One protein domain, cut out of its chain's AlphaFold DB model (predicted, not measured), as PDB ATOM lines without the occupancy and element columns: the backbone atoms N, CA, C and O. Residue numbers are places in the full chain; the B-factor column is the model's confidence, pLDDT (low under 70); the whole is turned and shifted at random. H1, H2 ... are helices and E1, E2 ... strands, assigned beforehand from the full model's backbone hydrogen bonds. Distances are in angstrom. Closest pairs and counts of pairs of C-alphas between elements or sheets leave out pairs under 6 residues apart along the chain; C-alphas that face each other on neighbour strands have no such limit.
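This is residues 273 to 376 of the 388 residues of an uncharacterized protein of Bacillus cereus (UniProt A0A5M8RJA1). Look for a head, the antiparallel ribbon E1-E2 with short H2, at one end of three helices: long H3 between H1 and H4, both running opposite to it. The printed part has 104 residues, mostly helix, with named elements in the order H1, H2, E1, H3, H4, E2. It is loose, radius of gyration of the C-alphas 16.3 A, spanning 50 by 28 by 23 A.

Between antiparallel E1, residues 302 to 307, and E2, 370 to 375, find N 306 and O 371 within hydrogen-bond range, 2.9 A. H3, 322 to 345, touches H4, 356 to 367, with residues 322 to 329 alone, a helical hairpin; closest C-alphas Tyr 322 and Ile 366, 5.7 A. H1, 273 to 286, touches H3 at a shallow 17 degrees; closest C-alphas Leu 273 and Thr 335, 6.5 A. In H1, H2, residues 291 to 298, H3 and H4 every O i to N i+4 pair is within range.

Find C-alpha 322 at (40.597, -22.302, 23.359); H3 runs 34.8 A from there. E2 ends at C-alpha 375, (56.382, -11.269, 25.847).

The printed part has no cut; E1 to H3 is a long link. Residues 284 to 318 and 369 to 376 have pLDDT under 70.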
ATOM      1  N   LEU A 273      30.055  -7.589   9.721       81.31
ATOM      2  CA  LEU A 273      31.277  -7.181  10.448       81.31
ATOM      3  C   LEU A 273      30.962  -6.549  11.805       81.31
ATOM      4  O   LEU A 273      31.614  -6.831  12.809       81.31
ATOM      5  N   ILE A 274      29.922  -5.722  11.870       78.69
ATOM      6  CA  ILE A 274      29.488  -5.168  13.155       78.69
ATOM      7  C   ILE A 274      28.803  -6.168  14.055       78.69
ATOM      8  O   ILE A 274      28.897  -6.030  15.277       78.69
ATOM      9  N   THR A 275      28.070  -7.111  13.473       84.19
ATOM     10  CA  THR A 275      27.430  -8.184  14.232       84.19
ATOM     11  C   THR A 275      28.509  -9.056  14.866       84.19
ATOM     12  O   THR A 275      28.425  -9.382  16.051       84.19
ATOM     13  N   PHE A 276      29.582  -9.334  14.123       85.31
ATOM     14  CA  PHE A 276      30.787  -9.963  14.645       85.31
ATOM     15  C   PHE A 276      31.437  -9.142  15.769       85.31
ATOM     16  O   PHE A 276      31.667  -9.687  16.843       85.31
ATOM     17  N   ASN A 277      31.655  -7.834  15.592       78.69
ATOM     18  CA  ASN A 277      32.260  -6.986  16.632       78.69
ATOM     19  C   ASN A 277      31.390  -6.913  17.915       78.69
ATOM     20  O   ASN A 277      31.897  -7.072  19.026       78.69
ATOM     21  N   LYS A 278      30.057  -6.795  17.786       79.62
ATOM     22  CA  LYS A 278      29.110  -6.925  18.919       79.62
ATOM     23  C   LYS A 278      29.262  -8.277  19.621       79.62
ATOM     24  O   LYS A 278      29.372  -8.320  20.843       79.62
ATOM     25  N   SER A 279      29.336  -9.360  18.846       82.81
ATOM     26  CA  SER A 279      29.529 -10.713  19.374       82.81
ATOM     27  C   SER A 279      30.861 -10.848  20.113       82.81
ATOM     28  O   SER A 279      30.879 -11.403  21.206       82.81
ATOM     29  N   LEU A 280      31.960 -10.297  19.581       78.19
ATOM     30  CA  LEU A 280      33.258 -10.276  20.264       78.19
ATOM     31  C   LEU A 280      33.151  -9.597  21.629       78.19
ATOM     32  O   LEU A 280      33.553 -10.180  22.635       78.19
ATOM     33  N   LYS A 281      32.549  -8.404  21.683       75.94
ATOM     34  CA  LYS A 281      32.367  -7.657  22.932       75.94
ATOM     35  C   LYS A 281      31.520  -8.427  23.947       75.94
ATOM     36  O   LYS A 281      31.882  -8.508  25.118       75.94
ATOM     37  N   GLU A 282      30.420  -9.034  23.510       78.44
ATOM     38  CA  GLU A 282      29.575  -9.856  24.381       78.44
ATOM     39  C   GLU A 282      30.292 -11.099  24.907       78.44
ATOM     40  O   GLU A 282      30.178 -11.413  26.092       78.44
ATOM     41  N   ILE A 283      31.016 -11.812  24.040       74.94
ATOM     42  CA  ILE A 283      31.791 -12.996  24.415       74.94
ATOM     43  C   ILE A 283      32.827 -12.614  25.472       74.94
ATOM     44  O   ILE A 283      32.972 -13.326  26.468       74.94
ATOM     45  N   MET A 284      33.494 -11.469  25.301       69.19
ATOM     46  CA  MET A 284      34.464 -10.967  26.269       69.19
ATOM     47  C   MET A 284      33.831 -10.664  27.632       69.19
ATOM     48  O   MET A 284      34.328 -11.134  28.656       69.19
ATOM     49  N   MET A 285      32.685  -9.974  27.652       68.00
ATOM     50  CA  MET A 285      31.966  -9.645  28.891       68.00
ATOM     51  C   MET A 285      31.417 -10.889  29.608       68.00
ATOM     52  O   MET A 285      31.582 -11.033  30.820       68.00
ATOM     53  N   LYS A 286      30.770 -11.809  28.876       65.19
ATOM     54  CA  LYS A 286      30.146 -13.025  29.441       65.19
ATOM     55  C   LYS A 286      31.171 -13.978  30.047       65.19
ATOM     56  O   LYS A 286      30.883 -14.638  31.042       65.19
ATOM     57  N   SER A 287      32.371 -14.019  29.476       60.12
ATOM     58  CA  SER A 287      33.437 -14.925  29.905       60.12
ATOM     59  C   SER A 287      34.137 -14.484  31.197       60.12
ATOM     60  O   SER A 287      35.051 -15.178  31.634       60.12
ATOM     61  N   LYS A 288      33.724 -13.353  31.808       58.53
ATOM     62  CA  LYS A 288      34.356 -12.745  33.000       58.53
ATOM     63  C   LYS A 288      35.881 -12.705  32.878       58.53
ATOM     64  O   LYS A 288      36.599 -13.007  33.830       58.53
ATOM     65  N   ILE A 289      36.359 -12.398  31.673       61.94
ATOM     66  CA  ILE A 289      37.782 -12.337  31.385       61.94
ATOM     67  C   ILE A 289      38.385 -11.245  32.268       61.94
ATOM     68  O   ILE A 289      37.955 -10.094  32.221       61.94
ATOM     69  N   ASP A 290      39.363 -11.618  33.091       63.03
ATOM     70  CA  ASP A 290      40.130 -10.668  33.890       63.03
ATOM     71  C   ASP A 290      41.138  -9.961  32.981       63.03
ATOM     72  O   ASP A 290      42.329 -10.285  32.940       63.03
ATOM     73  N   GLU A 291      40.617  -9.030  32.180       63.81
ATOM     74  CA  GLU A 291      41.390  -8.268  31.204       63.81
ATOM     75  C   GLU A 291      42.603  -7.617  31.869       63.81
ATOM     76  O   GLU A 291      43.704  -7.711  31.341       63.81
ATOM     77  N   LEU A 292      42.441  -7.047  33.066       61.38
ATOM     78  CA  LEU A 292      43.515  -6.369  33.790       61.38
ATOM     79  C   LEU A 292      44.668  -7.315  34.141       61.38
ATOM     80  O   LEU A 292      45.835  -6.965  33.947       61.38
ATOM     81  N   ASN A 293      44.377  -8.519  34.637       61.66
ATOM     82  CA  ASN A 293      45.430  -9.484  34.938       61.66
ATOM     83  C   ASN A 293      46.014 -10.132  33.682       61.66
ATOM     84  O   ASN A 293      47.218 -10.390  33.651       61.66
ATOM     85  N   MET A 294      45.228 -10.325  32.620       63.56
ATOM     86  CA  MET A 294      45.773 -10.809  31.350       63.56
ATOM     87  C   MET A 294      46.708  -9.787  30.699       63.56
ATOM     88  O   MET A 294      47.764 -10.158  30.192       63.56
ATOM     89  N   GLN A 295      46.380  -8.501  30.804       63.44
ATOM     90  CA  GLN A 295      47.219  -7.390  30.354       63.44
ATOM     91  C   GLN A 295      48.529  -7.328  31.135       63.44
ATOM     92  O   GLN A 295      49.602  -7.328  30.537       63.44
ATOM     93  N   ARG A 296      48.460  -7.382  32.473       61.19
ATOM     94  CA  ARG A 296      49.647  -7.478  33.346       61.19
ATOM     95  C   ARG A 296      50.469  -8.740  33.089       61.19
ATOM     96  O   ARG A 296      51.677  -8.740  33.297       61.19
ATOM     97  N   GLY A 297      49.818  -9.834  32.705       57.78
ATOM     98  CA  GLY A 297      50.466 -11.087  32.334       57.78
ATOM     99  C   GLY A 297      51.216 -10.977  31.009       57.78
ATOM    100  O   GLY A 297      52.327 -11.487  30.915       57.78
ATOM    101  N   TYR A 298      50.638 -10.286  30.023       59.03
ATOM    102  CA  TYR A 298      51.232 -10.055  28.705       59.03
ATOM    103  C   TYR A 298      52.429  -9.089  28.747       59.03
ATOM    104  O   TYR A 298      53.386  -9.291  28.006       59.03
ATOM    105  N   THR A 299      52.413  -8.086  29.634       55.62
ATOM    106  CA  THR A 299      53.480  -7.069  29.758       55.62
ATOM    107  C   THR A 299      54.673  -7.477  30.636       55.62
ATOM    108  O   THR A 299      55.662  -6.747  30.710       55.62
ATOM    109  N   LYS A 300      54.627  -8.632  31.317       55.25
ATOM    110  CA  LYS A 300      55.771  -9.162  32.090       55.25
ATOM    111  C   LYS A 300      56.878  -9.678  31.155       55.25
ATOM    112  O   LYS A 300      56.623 -10.011  30.014       55.25
ATOM    113  N   LYS A 301      58.130  -9.720  31.624       47.25
ATOM    114  CA  LYS A 301      59.297 -10.152  30.831       47.25
ATOM    115  C   LYS A 301      59.474 -11.677  30.905       47.25
ATOM    116  O   LYS A 301      59.632 -12.198  32.008       47.25
ATOM    117  N   GLY A 302      59.546 -12.365  29.761       54.12
ATOM    118  CA  GLY A 302      59.929 -13.784  29.681       54.12
ATOM    119  C   GLY A 302      59.231 -14.577  28.571       54.12
ATOM    120  O   GLY A 302      58.270 -14.117  27.961       54.12
ATOM    121  N   GLU A 303      59.716 -15.790  28.304       57.00
ATOM    122  CA  GLU A 303      58.966 -16.770  27.513       57.00
ATOM    123  C   GLU A 303      58.072 -17.576  28.457       57.00
ATOM    124  O   GLU A 303      58.566 -18.211  29.391       57.00
ATOM    125  N   LYS A 304      56.758 -17.569  28.214       62.69
ATOM    126  CA  LYS A 304      55.816 -18.405  28.965       62.69
ATOM    127  C   LYS A 304      55.077 -19.333  28.011       62.69
ATOM    128  O   LYS A 304      54.516 -18.893  27.009       62.69
ATOM    129  N   ILE A 305      55.065 -20.621  28.343       63.28
ATOM    130  CA  ILE A 305      54.154 -21.584  27.726       63.28
ATOM    131  C   ILE A 305      52.867 -21.550  28.543       63.28
ATOM    132  O   ILE A 305      52.868 -21.869  29.733       63.28
ATOM    133  N   VAL A 306      51.782 -21.127  27.906       66.75
ATOM    134  CA  VAL A 306      50.445 -21.113  28.498       66.75
ATOM    135  C   VAL A 306      49.678 -22.316  27.963       66.75
ATOM    136  O   VAL A 306      49.586 -22.486  26.752       66.75
ATOM    137  N   ASP A 307      49.144 -23.148  28.861       66.94
ATOM    138  CA  ASP A 307      48.197 -24.213  28.514       66.94
ATOM    139  C   ASP A 307      46.775 -23.727  28.790       66.94
ATOM    140  O   ASP A 307      46.361 -23.622  29.948       66.94
ATOM    141  N   ASP A 308      46.036 -23.412  27.734       66.94
ATOM    142  CA  ASP A 308      44.716 -22.794  27.838       66.94
ATOM    143  C   ASP A 308      43.550 -23.803  27.922       66.94
ATOM    144  O   ASP A 308      42.384 -23.396  27.935       66.94
ATOM    145  N   ARG A 309      43.847 -25.112  28.043       63.34
ATOM    146  CA  ARG A 309      42.863 -26.162  28.403       63.34
ATOM    147  C   ARG A 309      42.495 -26.157  29.876       63.34
ATOM    148  O   ARG A 309      41.443 -26.665  30.252       63.34
ATOM    149  N   LYS A 310      43.408 -25.707  30.730       57.44
ATOM    150  CA  LYS A 310      43.259 -25.889  32.168       57.44
ATOM    151  C   LYS A 310      42.319 -24.822  32.746       57.44
ATOM    152  O   LYS A 310      42.479 -23.634  32.473       57.44
ATOM    153  N   GLU A 311      41.363 -25.228  33.587       49.59
ATOM    154  CA  GLU A 311      40.538 -24.310  34.385       49.59
ATOM    155  C   GLU A 311      41.363 -23.681  35.515       49.59
ATOM    156  O   GLU A 311      41.214 -24.033  36.681       49.59
ATOM    157  N   PHE A 312      42.270 -22.758  35.207       45.31
ATOM    158  CA  PHE A 312      42.927 -21.998  36.267       45.31
ATOM    159  C   PHE A 312      42.181 -20.692  36.515       45.31
ATOM    160  O   PHE A 312      42.300 -19.724  35.773       45.31
ATOM    161  N   TYR A 313      41.433 -20.691  37.620       43.72
ATOM    162  CA  TYR A 313      40.832 -19.546  38.312       43.72
ATOM    163  C   TYR A 313      41.863 -18.530  38.846       43.72
ATOM    164  O   TYR A 313      41.669 -17.938  39.903       43.72
ATOM    165  N   SER A 314      42.986 -18.306  38.170       41.91
ATOM    166  CA  SER A 314      43.986 -17.364  38.665       41.91
ATOM    167  C   SER A 314      44.522 -16.487  37.554       41.91
ATOM    168  O   SER A 314      44.592 -16.887  36.394       41.91
ATOM    169  N   ALA A 315      44.902 -15.286  37.963       43.38
ATOM    170  CA  ALA A 315      45.510 -14.169  37.255       43.38
ATOM    171  C   ALA A 315      46.727 -14.478  36.342       43.38
ATOM    172  O   ALA A 315      47.469 -13.568  35.981       43.38
ATOM    173  N   GLU A 316      46.978 -15.738  35.976       47.38
ATOM    174  CA  GLU A 316      48.213 -16.217  35.361       47.38
ATOM    175  C   GLU A 316      48.089 -16.679  33.902       47.38
ATOM    176  O   GLU A 316      49.132 -16.796  33.251       47.38
ATOM    177  N   SER A 317      46.892 -16.964  33.365       53.16
ATOM    178  CA  SER A 317      46.791 -17.524  32.002       53.16
ATOM    179  C   SER A 317      47.162 -16.507  30.924       53.16
ATOM    180  O   SER A 317      47.801 -16.868  29.947       53.16
ATOM    181  N   GLY A 318      46.818 -15.228  31.086       61.09
ATOM    182  CA  GLY A 318      47.158 -14.204  30.091       61.09
ATOM    183  C   GLY A 318      46.439 -14.344  28.741       61.09
ATOM    184  O   GLY A 318      46.587 -13.451  27.911       61.09
ATOM    185  N   THR A 319      45.665 -15.417  28.520       70.44
ATOM    186  CA  THR A 319      45.043 -15.758  27.231       70.44
ATOM    187  C   THR A 319      43.584 -16.220  27.358       70.44
ATOM    188  O   THR A 319      43.151 -16.751  28.384       70.44
ATOM    189  N   ILE A 320      42.809 -15.997  26.291       76.88
ATOM    190  CA  ILE A 320      41.417 -16.437  26.128       76.88
ATOM    191  C   ILE A 320      41.383 -17.966  25.943       76.88
ATOM    192  O   ILE A 320      42.152 -18.503  25.147       76.88
ATOM    193  N   LYS A 321      40.457 -18.663  26.625       78.69
ATOM    194  CA  LYS A 321      40.292 -20.129  26.527       78.69
ATOM    195  C   LYS A 321      40.089 -20.598  25.080       78.69
ATOM    196  O   LYS A 321      39.302 -19.998  24.343       78.69
ATOM    197  N   TYR A 322      40.682 -21.737  24.714       82.75
ATOM    198  CA  TYR A 322      40.597 -22.302  23.359       82.75
ATOM    199  C   TYR A 322      39.160 -22.508  22.849       82.75
ATOM    200  O   TYR A 322      38.890 -22.303  21.667       82.75
ATOM    201  N   GLU A 323      38.211 -22.858  23.721       83.50
ATOM    202  CA  GLU A 323      36.797 -23.032  23.350       83.50
ATOM    203  C   GLU A 323      36.182 -21.727  22.851       83.50
ATOM    204  O   GLU A 323      35.497 -21.706  21.828       83.50
ATOM    205  N   ILE A 324      36.489 -20.629  23.544       83.56
ATOM    206  CA  ILE A 324      36.054 -19.287  23.176       83.56
ATOM    207  C   ILE A 324      36.743 -18.867  21.874       83.56
ATOM    208  O   ILE A 324      36.071 -18.389  20.962       83.56
ATOM    209  N   ARG A 325      38.057 -19.109  21.748       86.69
ATOM    210  CA  ARG A 325      38.824 -18.851  20.515       86.69
ATOM    211  C   ARG A 325      38.205 -19.574  19.311       86.69
ATOM    212  O   ARG A 325      37.993 -18.963  18.268       86.69
ATOM    213  N   ARG A 326      37.808 -20.840  19.474       89.62
ATOM    214  CA  ARG A 326      37.119 -21.637  18.443       89.62
ATOM    215  C   ARG A 326      35.754 -21.063  18.063       89.62
ATOM    216  O   ARG A 326      35.428 -21.017  16.879       89.62
ATOM    217  N   ILE A 327      34.969 -20.598  19.036       89.88
ATOM    218  CA  ILE A 327      33.689 -19.920  18.772       89.88
ATOM    219  C   ILE A 327      33.921 -18.632  17.972       89.88
ATOM    220  O   ILE A 327      33.255 -18.416  16.960       89.88
ATOM    221  N   MET A 328      34.890 -17.806  18.381       88.94
ATOM    222  CA  MET A 328      35.247 -16.570  17.676       88.94
ATOM    223  C   MET A 328      35.717 -16.847  16.244       88.94
ATOM    224  O   MET A 328      35.279 -16.165  15.319       88.94
ATOM    225  N   PHE A 329      36.556 -17.868  16.043       92.38
ATOM    226  CA  PHE A 329      37.045 -18.252  14.719       92.38
ATOM    227  C   PHE A 329      35.909 -18.691  13.790       92.38
ATOM    228  O   PHE A 329      35.782 -18.180  12.680       92.38
ATOM    229  N   ASN A 330      35.020 -19.567  14.267       93.12
ATOM    230  CA  ASN A 330      33.858 -19.998  13.491       93.12
ATOM    231  C   ASN A 330      32.941 -18.822  13.140       93.12
ATOM    232  O   ASN A 330      32.456 -18.743  12.012       93.12
ATOM    233  N   LYS A 331      32.748 -17.882  14.077       91.81
ATOM    234  CA  LYS A 331      31.965 -16.669  13.826       91.81
ATOM    235  C   LYS A 331      32.610 -15.789  12.756       91.81
ATOM    236  O   LYS A 331      31.900 -15.298  11.890       91.81
ATOM    237  N   LEU A 332      33.936 -15.639  12.766       90.62
ATOM    238  CA  LEU A 332      34.672 -14.884  11.745       90.62
ATOM    239  C   LEU A 332      34.491 -15.496  10.346       90.62
ATOM    240  O   LEU A 332      34.232 -14.776   9.381       90.62
ATOM    241  N   LEU A 333      34.577 -16.826  10.238       93.31
ATOM    242  CA  LEU A 333      34.365 -17.545   8.977       93.31
ATOM    243  C   LEU A 333      32.915 -17.446   8.485       93.31
ATOM    244  O   LEU A 333      32.678 -17.296   7.286       93.31
ATOM    245  N   GLU A 334      31.939 -17.526   9.392       94.50
ATOM    246  CA  GLU A 334      30.523 -17.305   9.078       94.50
ATOM    247  C   GLU A 334      30.296 -15.881   8.556       94.50
ATOM    248  O   GLU A 334      29.684 -15.702   7.505       94.50
ATOM    249  N   THR A 335      30.869 -14.882   9.232       91.31
ATOM    250  CA  THR A 335      30.825 -13.478   8.820       91.31
ATOM    251  C   THR A 335      31.404 -13.285   7.417       91.31
ATOM    252  O   THR A 335      30.751 -12.662   6.587       91.31
ATOM    253  N   GLU A 336      32.562 -13.866   7.086       90.50
ATOM    254  CA  GLU A 336      33.122 -13.797   5.724       90.50
ATOM    255  C   GLU A 336      32.169 -14.380   4.664       90.50
ATOM    256  O   GLU A 336      32.009 -13.806   3.582       90.50
ATOM    257  N   ARG A 337      31.512 -15.509   4.961       93.56
ATOM    258  CA  ARG A 337      30.536 -16.128   4.047       93.56
ATOM    259  C   ARG A 337      29.308 -15.245   3.853       93.56
ATOM    260  O   ARG A 337      28.870 -15.069   2.717       93.56
ATOM    261  N   GLU A 338      28.779 -14.680   4.934       93.62
ATOM    262  CA  GLU A 338      27.621 -13.785   4.903       93.62
ATOM    263  C   GLU A 338      27.921 -12.526   4.078       93.62
ATOM    264  O   GLU A 338      27.168 -12.193   3.161       93.62
ATOM    265  N   ILE A 339      29.074 -11.891   4.313       89.50
ATOM    266  CA  ILE A 339      29.525 -10.733   3.530       89.50
ATOM    267  C   ILE A 339      29.603 -11.083   2.049       89.50
ATOM    268  O   ILE A 339      29.071 -10.357   1.210       89.50
ATOM    269  N   ASN A 340      30.261 -12.192   1.713       90.69
ATOM    270  CA  ASN A 340      30.435 -12.592   0.323       90.69
ATOM    271  C   ASN A 340      29.108 -12.930  -0.362       90.69
ATOM    272  O   ASN A 340      28.950 -12.614  -1.537       90.69
ATOM    273  N   SER A 341      28.141 -13.498   0.362       93.94
ATOM    274  CA  SER A 341      26.779 -13.704  -0.142       93.94
ATOM    275  C   SER A 341      26.110 -12.373  -0.510       93.94
ATOM    276  O   SER A 341      25.662 -12.192  -1.643       93.94
ATOM    277  N   ILE A 342      26.134 -11.390   0.401       90.38
ATOM    278  CA  ILE A 342      25.536 -10.064   0.167       90.38
ATOM    279  C   ILE A 342      26.247  -9.334  -0.984       90.38
ATOM    280  O   ILE A 342      25.595  -8.725  -1.832       90.38
ATOM    281  N   ARG A 343      27.582  -9.407  -1.045       87.19
ATOM    282  CA  ARG A 343      28.388  -8.776  -2.103       87.19
ATOM    283  C   ARG A 343      28.070  -9.346  -3.480       87.19
ATOM    284  O   ARG A 343      27.809  -8.571  -4.397       87.19
ATOM    285  N   LEU A 344      28.023 -10.672  -3.615       89.56
ATOM    286  CA  LEU A 344      27.701 -11.328  -4.885       89.56
ATOM    287  C   LEU A 344      26.288 -10.980  -5.367       89.56
ATOM    288  O   LEU A 344      26.114 -10.688  -6.547       89.56
ATOM    289  N   ASN A 345      25.307 -10.914  -4.461       90.19
ATOM    290  CA  ASN A 345      23.939 -10.496  -4.795       90.19
ATOM    291  C   ASN A 345      23.863  -9.054  -5.328       90.19
ATOM    292  O   ASN A 345      22.928  -8.712  -6.047       90.19
ATOM    293  N   ARG A 346      24.852  -8.211  -5.004       84.94
ATOM    294  CA  ARG A 346      24.990  -6.834  -5.506       84.94
ATOM    295  C   ARG A 346      25.952  -6.707  -6.697       84.94
ATOM    296  O   ARG A 346      26.284  -5.592  -7.084       84.94
ATOM    297  N   GLY A 347      26.427  -7.820  -7.262       84.12
ATOM    298  CA  GLY A 347      27.392  -7.817  -8.369       84.12
ATOM    299  C   GLY A 347      28.812  -7.397  -7.970       84.12
ATOM    300  O   GLY A 347      29.624  -7.076  -8.834       84.12
ATOM    301  N   LEU A 348      29.130  -7.389  -6.672       80.81
ATOM    302  CA  LEU A 348      30.460  -7.069  -6.159       80.81
ATOM    303  C   LEU A 348      31.330  -8.331  -6.073       80.81
ATOM    304  O   LEU A 348      30.851  -9.432  -5.794       80.81
ATOM    305  N   SER A 349      32.641  -8.162  -6.253       80.31
ATOM    306  CA  SER A 349      33.623  -9.241  -6.097       80.31
ATOM    307  C   SER A 349      33.698  -9.749  -4.653       80.31
ATOM    308  O   SER A 349      33.433  -9.006  -3.704       80.31
ATOM    309  N   ARG A 350      34.099 -11.012  -4.471       84.50
ATOM    310  CA  ARG A 350      34.355 -11.582  -3.139       84.50
ATOM    311  C   ARG A 350      35.519 -10.874  -2.445       84.50
ATOM    312  O   ARG A 350      36.431 -10.383  -3.102       84.50
ATOM    313  N   ILE A 351      35.492 -10.885  -1.119       83.25
ATOM    314  CA  ILE A 351      36.598 -10.468  -0.257       83.25
ATOM    315  C   ILE A 351      37.018 -11.619   0.654       83.25
ATOM    316  O   ILE A 351      36.223 -12.510   0.961       83.25
ATOM    317  N   GLN A 352      38.264 -11.571   1.107       83.69
ATOM    318  CA  GLN A 352      38.774 -12.408   2.187       83.69
ATOM    319  C   GLN A 352      39.062 -11.500   3.382       83.69
ATOM    320  O   GLN A 352      39.745 -10.490   3.235       83.69
ATOM    321  N   ILE A 353      38.502 -11.834   4.543       82.06
ATOM    322  CA  ILE A 353      38.776 -11.142   5.807       82.06
ATOM    323  C   ILE A 353      40.155 -11.546   6.339       82.06
ATOM    324  O   ILE A 353      40.881 -10.709   6.873       82.06
ATOM    325  N   ILE A 354      40.495 -12.828   6.192       84.44
ATOM    326  CA  ILE A 354      41.803 -13.405   6.509       84.44
ATOM    327  C   ILE A 354      42.210 -14.376   5.398       84.44
ATOM    328  O   ILE A 354      41.365 -15.098   4.853       84.44
ATOM    329  N   SER A 355      43.499 -14.407   5.066       85.94
ATOM    330  CA  SER A 355      44.073 -15.354   4.113       85.94
ATOM    331  C   SER A 355      43.901 -16.802   4.571       85.94
ATOM    332  O   SER A 355      43.656 -17.099   5.744       85.94
ATOM    333  N   ASN A 356      44.054 -17.732   3.627       88.44
ATOM    334  CA  ASN A 356      44.041 -19.160   3.939       88.44
ATOM    335  C   ASN A 356      45.217 -19.554   4.847       88.44
ATOM    336  O   ASN A 356      45.019 -20.337   5.767       88.44
ATOM    337  N   GLU A 357      46.390 -18.948   4.658       88.94
ATOM    338  CA  GLU A 357      47.555 -19.163   5.525       88.94
ATOM    339  C   GLU A 357      47.250 -18.753   6.974       88.94
ATOM    340  O   GLU A 357      47.493 -19.508   7.914       88.94
ATOM    341  N   THR A 358      46.599 -17.604   7.171       88.12
ATOM    342  CA  THR A 358      46.173 -17.172   8.508       88.12
ATOM    343  C   THR A 358      45.108 -18.079   9.117       88.12
ATOM    344  O   THR A 358      45.140 -18.322  10.326       88.12
ATOM    345  N   LYS A 359      44.185 -18.626   8.314       91.62
ATOM    346  CA  LYS A 359      43.217 -19.630   8.794       91.62
ATOM    347  C   LYS A 359      43.941 -20.861   9.338       91.62
ATOM    348  O   LYS A 359      43.666 -21.256  10.468       91.62
ATOM    349  N   GLU A 360      44.909 -21.393   8.597       91.00
ATOM    350  CA  GLU A 360      45.712 -22.550   9.017       91.00
ATOM    351  C   GLU A 360      46.510 -22.266  10.300       91.00
ATOM    352  O   GLU A 360      46.548 -23.093  11.215       91.00
ATOM    353  N   ILE A 361      47.103 -21.072  10.419       89.56
ATOM    354  CA  ILE A 361      47.821 -20.646  11.630       89.56
ATOM    355  C   ILE A 361      46.877 -20.602  12.840       89.56
ATOM    356  O   ILE A 361      47.212 -21.123  13.909       89.56
ATOM    357  N   ILE A 362      45.691 -20.004  12.691       90.12
ATOM    358  CA  ILE A 362      44.702 -19.920  13.772       90.12
ATOM    359  C   ILE A 362      44.202 -21.320  14.156       90.12
ATOM    360  O   ILE A 362      44.157 -21.644  15.343       90.12
ATOM    361  N   GLU A 363      43.896 -22.180  13.184       90.56
ATOM    362  CA  GLU A 363      43.489 -23.569  13.427       90.56
ATOM    363  C   GLU A 363      44.566 -24.362  14.167       90.56
ATOM    364  O   GLU A 363      44.268 -25.086  15.123       90.56
ATOM    365  N   LYS A 364      45.839 -24.178  13.801       88.50
ATOM    366  CA  LYS A 364      46.976 -24.778  14.503       88.50
ATOM    367  C   LYS A 364      47.062 -24.306  15.955       88.50
ATOM    368  O   LYS A 364      47.269 -25.122  16.852       88.50
ATOM    369  N   HIS A 365      46.864 -23.015  16.210       84.94
ATOM    370  CA  HIS A 365      46.850 -22.471  17.570       84.94
ATOM    371  C   HIS A 365      45.622 -22.890  18.395       84.94
ATOM    372  O   HIS A 365      45.685 -22.939  19.622       84.94
ATOM    373  N   ILE A 366      44.477 -23.151  17.766       84.50
ATOM    374  CA  ILE A 366      43.277 -23.645  18.462       84.50
ATOM    375  C   ILE A 366      43.407 -25.143  18.764       84.50
ATOM    376  O   ILE A 366      43.020 -25.586  19.842       84.50
ATOM    377  N   SER A 367      43.971 -25.920  17.836       81.31
ATOM    378  CA  SER A 367      44.214 -27.362  18.001       81.31
ATOM    379  C   SER A 367      45.394 -27.675  18.925       81.31
ATOM    380  O   SER A 367      45.417 -28.738  19.546       81.31
ATOM    381  N   THR A 368      46.344 -26.743  19.056       74.25
ATOM    382  CA  THR A 368      47.488 -26.840  19.968       74.25
ATOM    383  C   THR A 368      47.308 -25.855  21.128       74.25
ATOM    384  O   THR A 368      47.719 -24.702  21.021       74.25
ATOM    385  N   PRO A 369      46.747 -26.283  22.267       60.59
ATOM    386  CA  PRO A 369      46.449 -25.407  23.406       60.59
ATOM    387  C   PRO A 369      47.688 -24.935  24.188       60.59
ATOM    388  O   PRO A 369      47.570 -24.317  25.240       60.59
ATOM    389  N   LEU A 370      48.890 -25.248  23.696       60.19
ATOM    390  CA  LEU A 370      50.151 -24.745  24.227       60.19
ATOM    391  C   LEU A 370      50.557 -23.514  23.423       60.19
ATOM    392  O   LEU A 370      51.078 -23.617  22.312       60.19
ATOM    393  N   ILE A 371      50.316 -22.343  23.996       61.97
ATOM    394  CA  ILE A 371      50.625 -21.067  23.365       61.97
ATOM    395  C   ILE A 371      51.957 -20.585  23.924       61.97
ATOM    396  O   ILE A 371      52.088 -20.320  25.121       61.97
ATOM    397  N   LYS A 372      52.961 -20.470  23.051       53.03
ATOM    398  CA  LYS A 372      54.194 -19.758  23.381       53.03
ATOM    399  C   LYS A 372      53.898 -18.264  23.301       53.03
ATOM    400  O   LYS A 372      53.805 -17.710  22.210       53.03
ATOM    401  N   VAL A 373      53.736 -17.625  24.452       54.28
ATOM    402  CA  VAL A 373      53.602 -16.170  24.526       54.28
ATOM    403  C   VAL A 373      55.015 -15.595  24.580       54.28
ATOM    404  O   VAL A 373      55.727 -15.768  25.573       54.28
ATOM    405  N   ILE A 374      55.445 -14.966  23.484       48.06
ATOM    406  CA  ILE A 374      56.692 -14.197  23.441       48.06
ATOM    407  C   ILE A 374      56.350 -12.801  23.947       48.06
ATOM    408  O   ILE A 374      55.754 -11.998  23.233       48.06
ATOM    409  N   GLN A 375      56.678 -12.541  25.207       52.28
ATOM    410  CA  GLN A 375      56.382 -11.269  25.847       52.28
ATOM    411  C   GLN A 375      57.472 -10.272  25.450       52.28
ATOM    412  O   GLN A 375      58.625 -10.387  25.872       52.28
ATOM    413  N   THR A 376      57.145  -9.333  24.565       41.25
ATOM    414  CA  THR A 376      58.086  -8.284  24.170       41.25
ATOM    415  C   THR A 376      58.184  -7.243  25.274       41.25
ATOM    416  O   THR A 376      57.163  -6.817  25.806       41.25
TER     417      THR A 376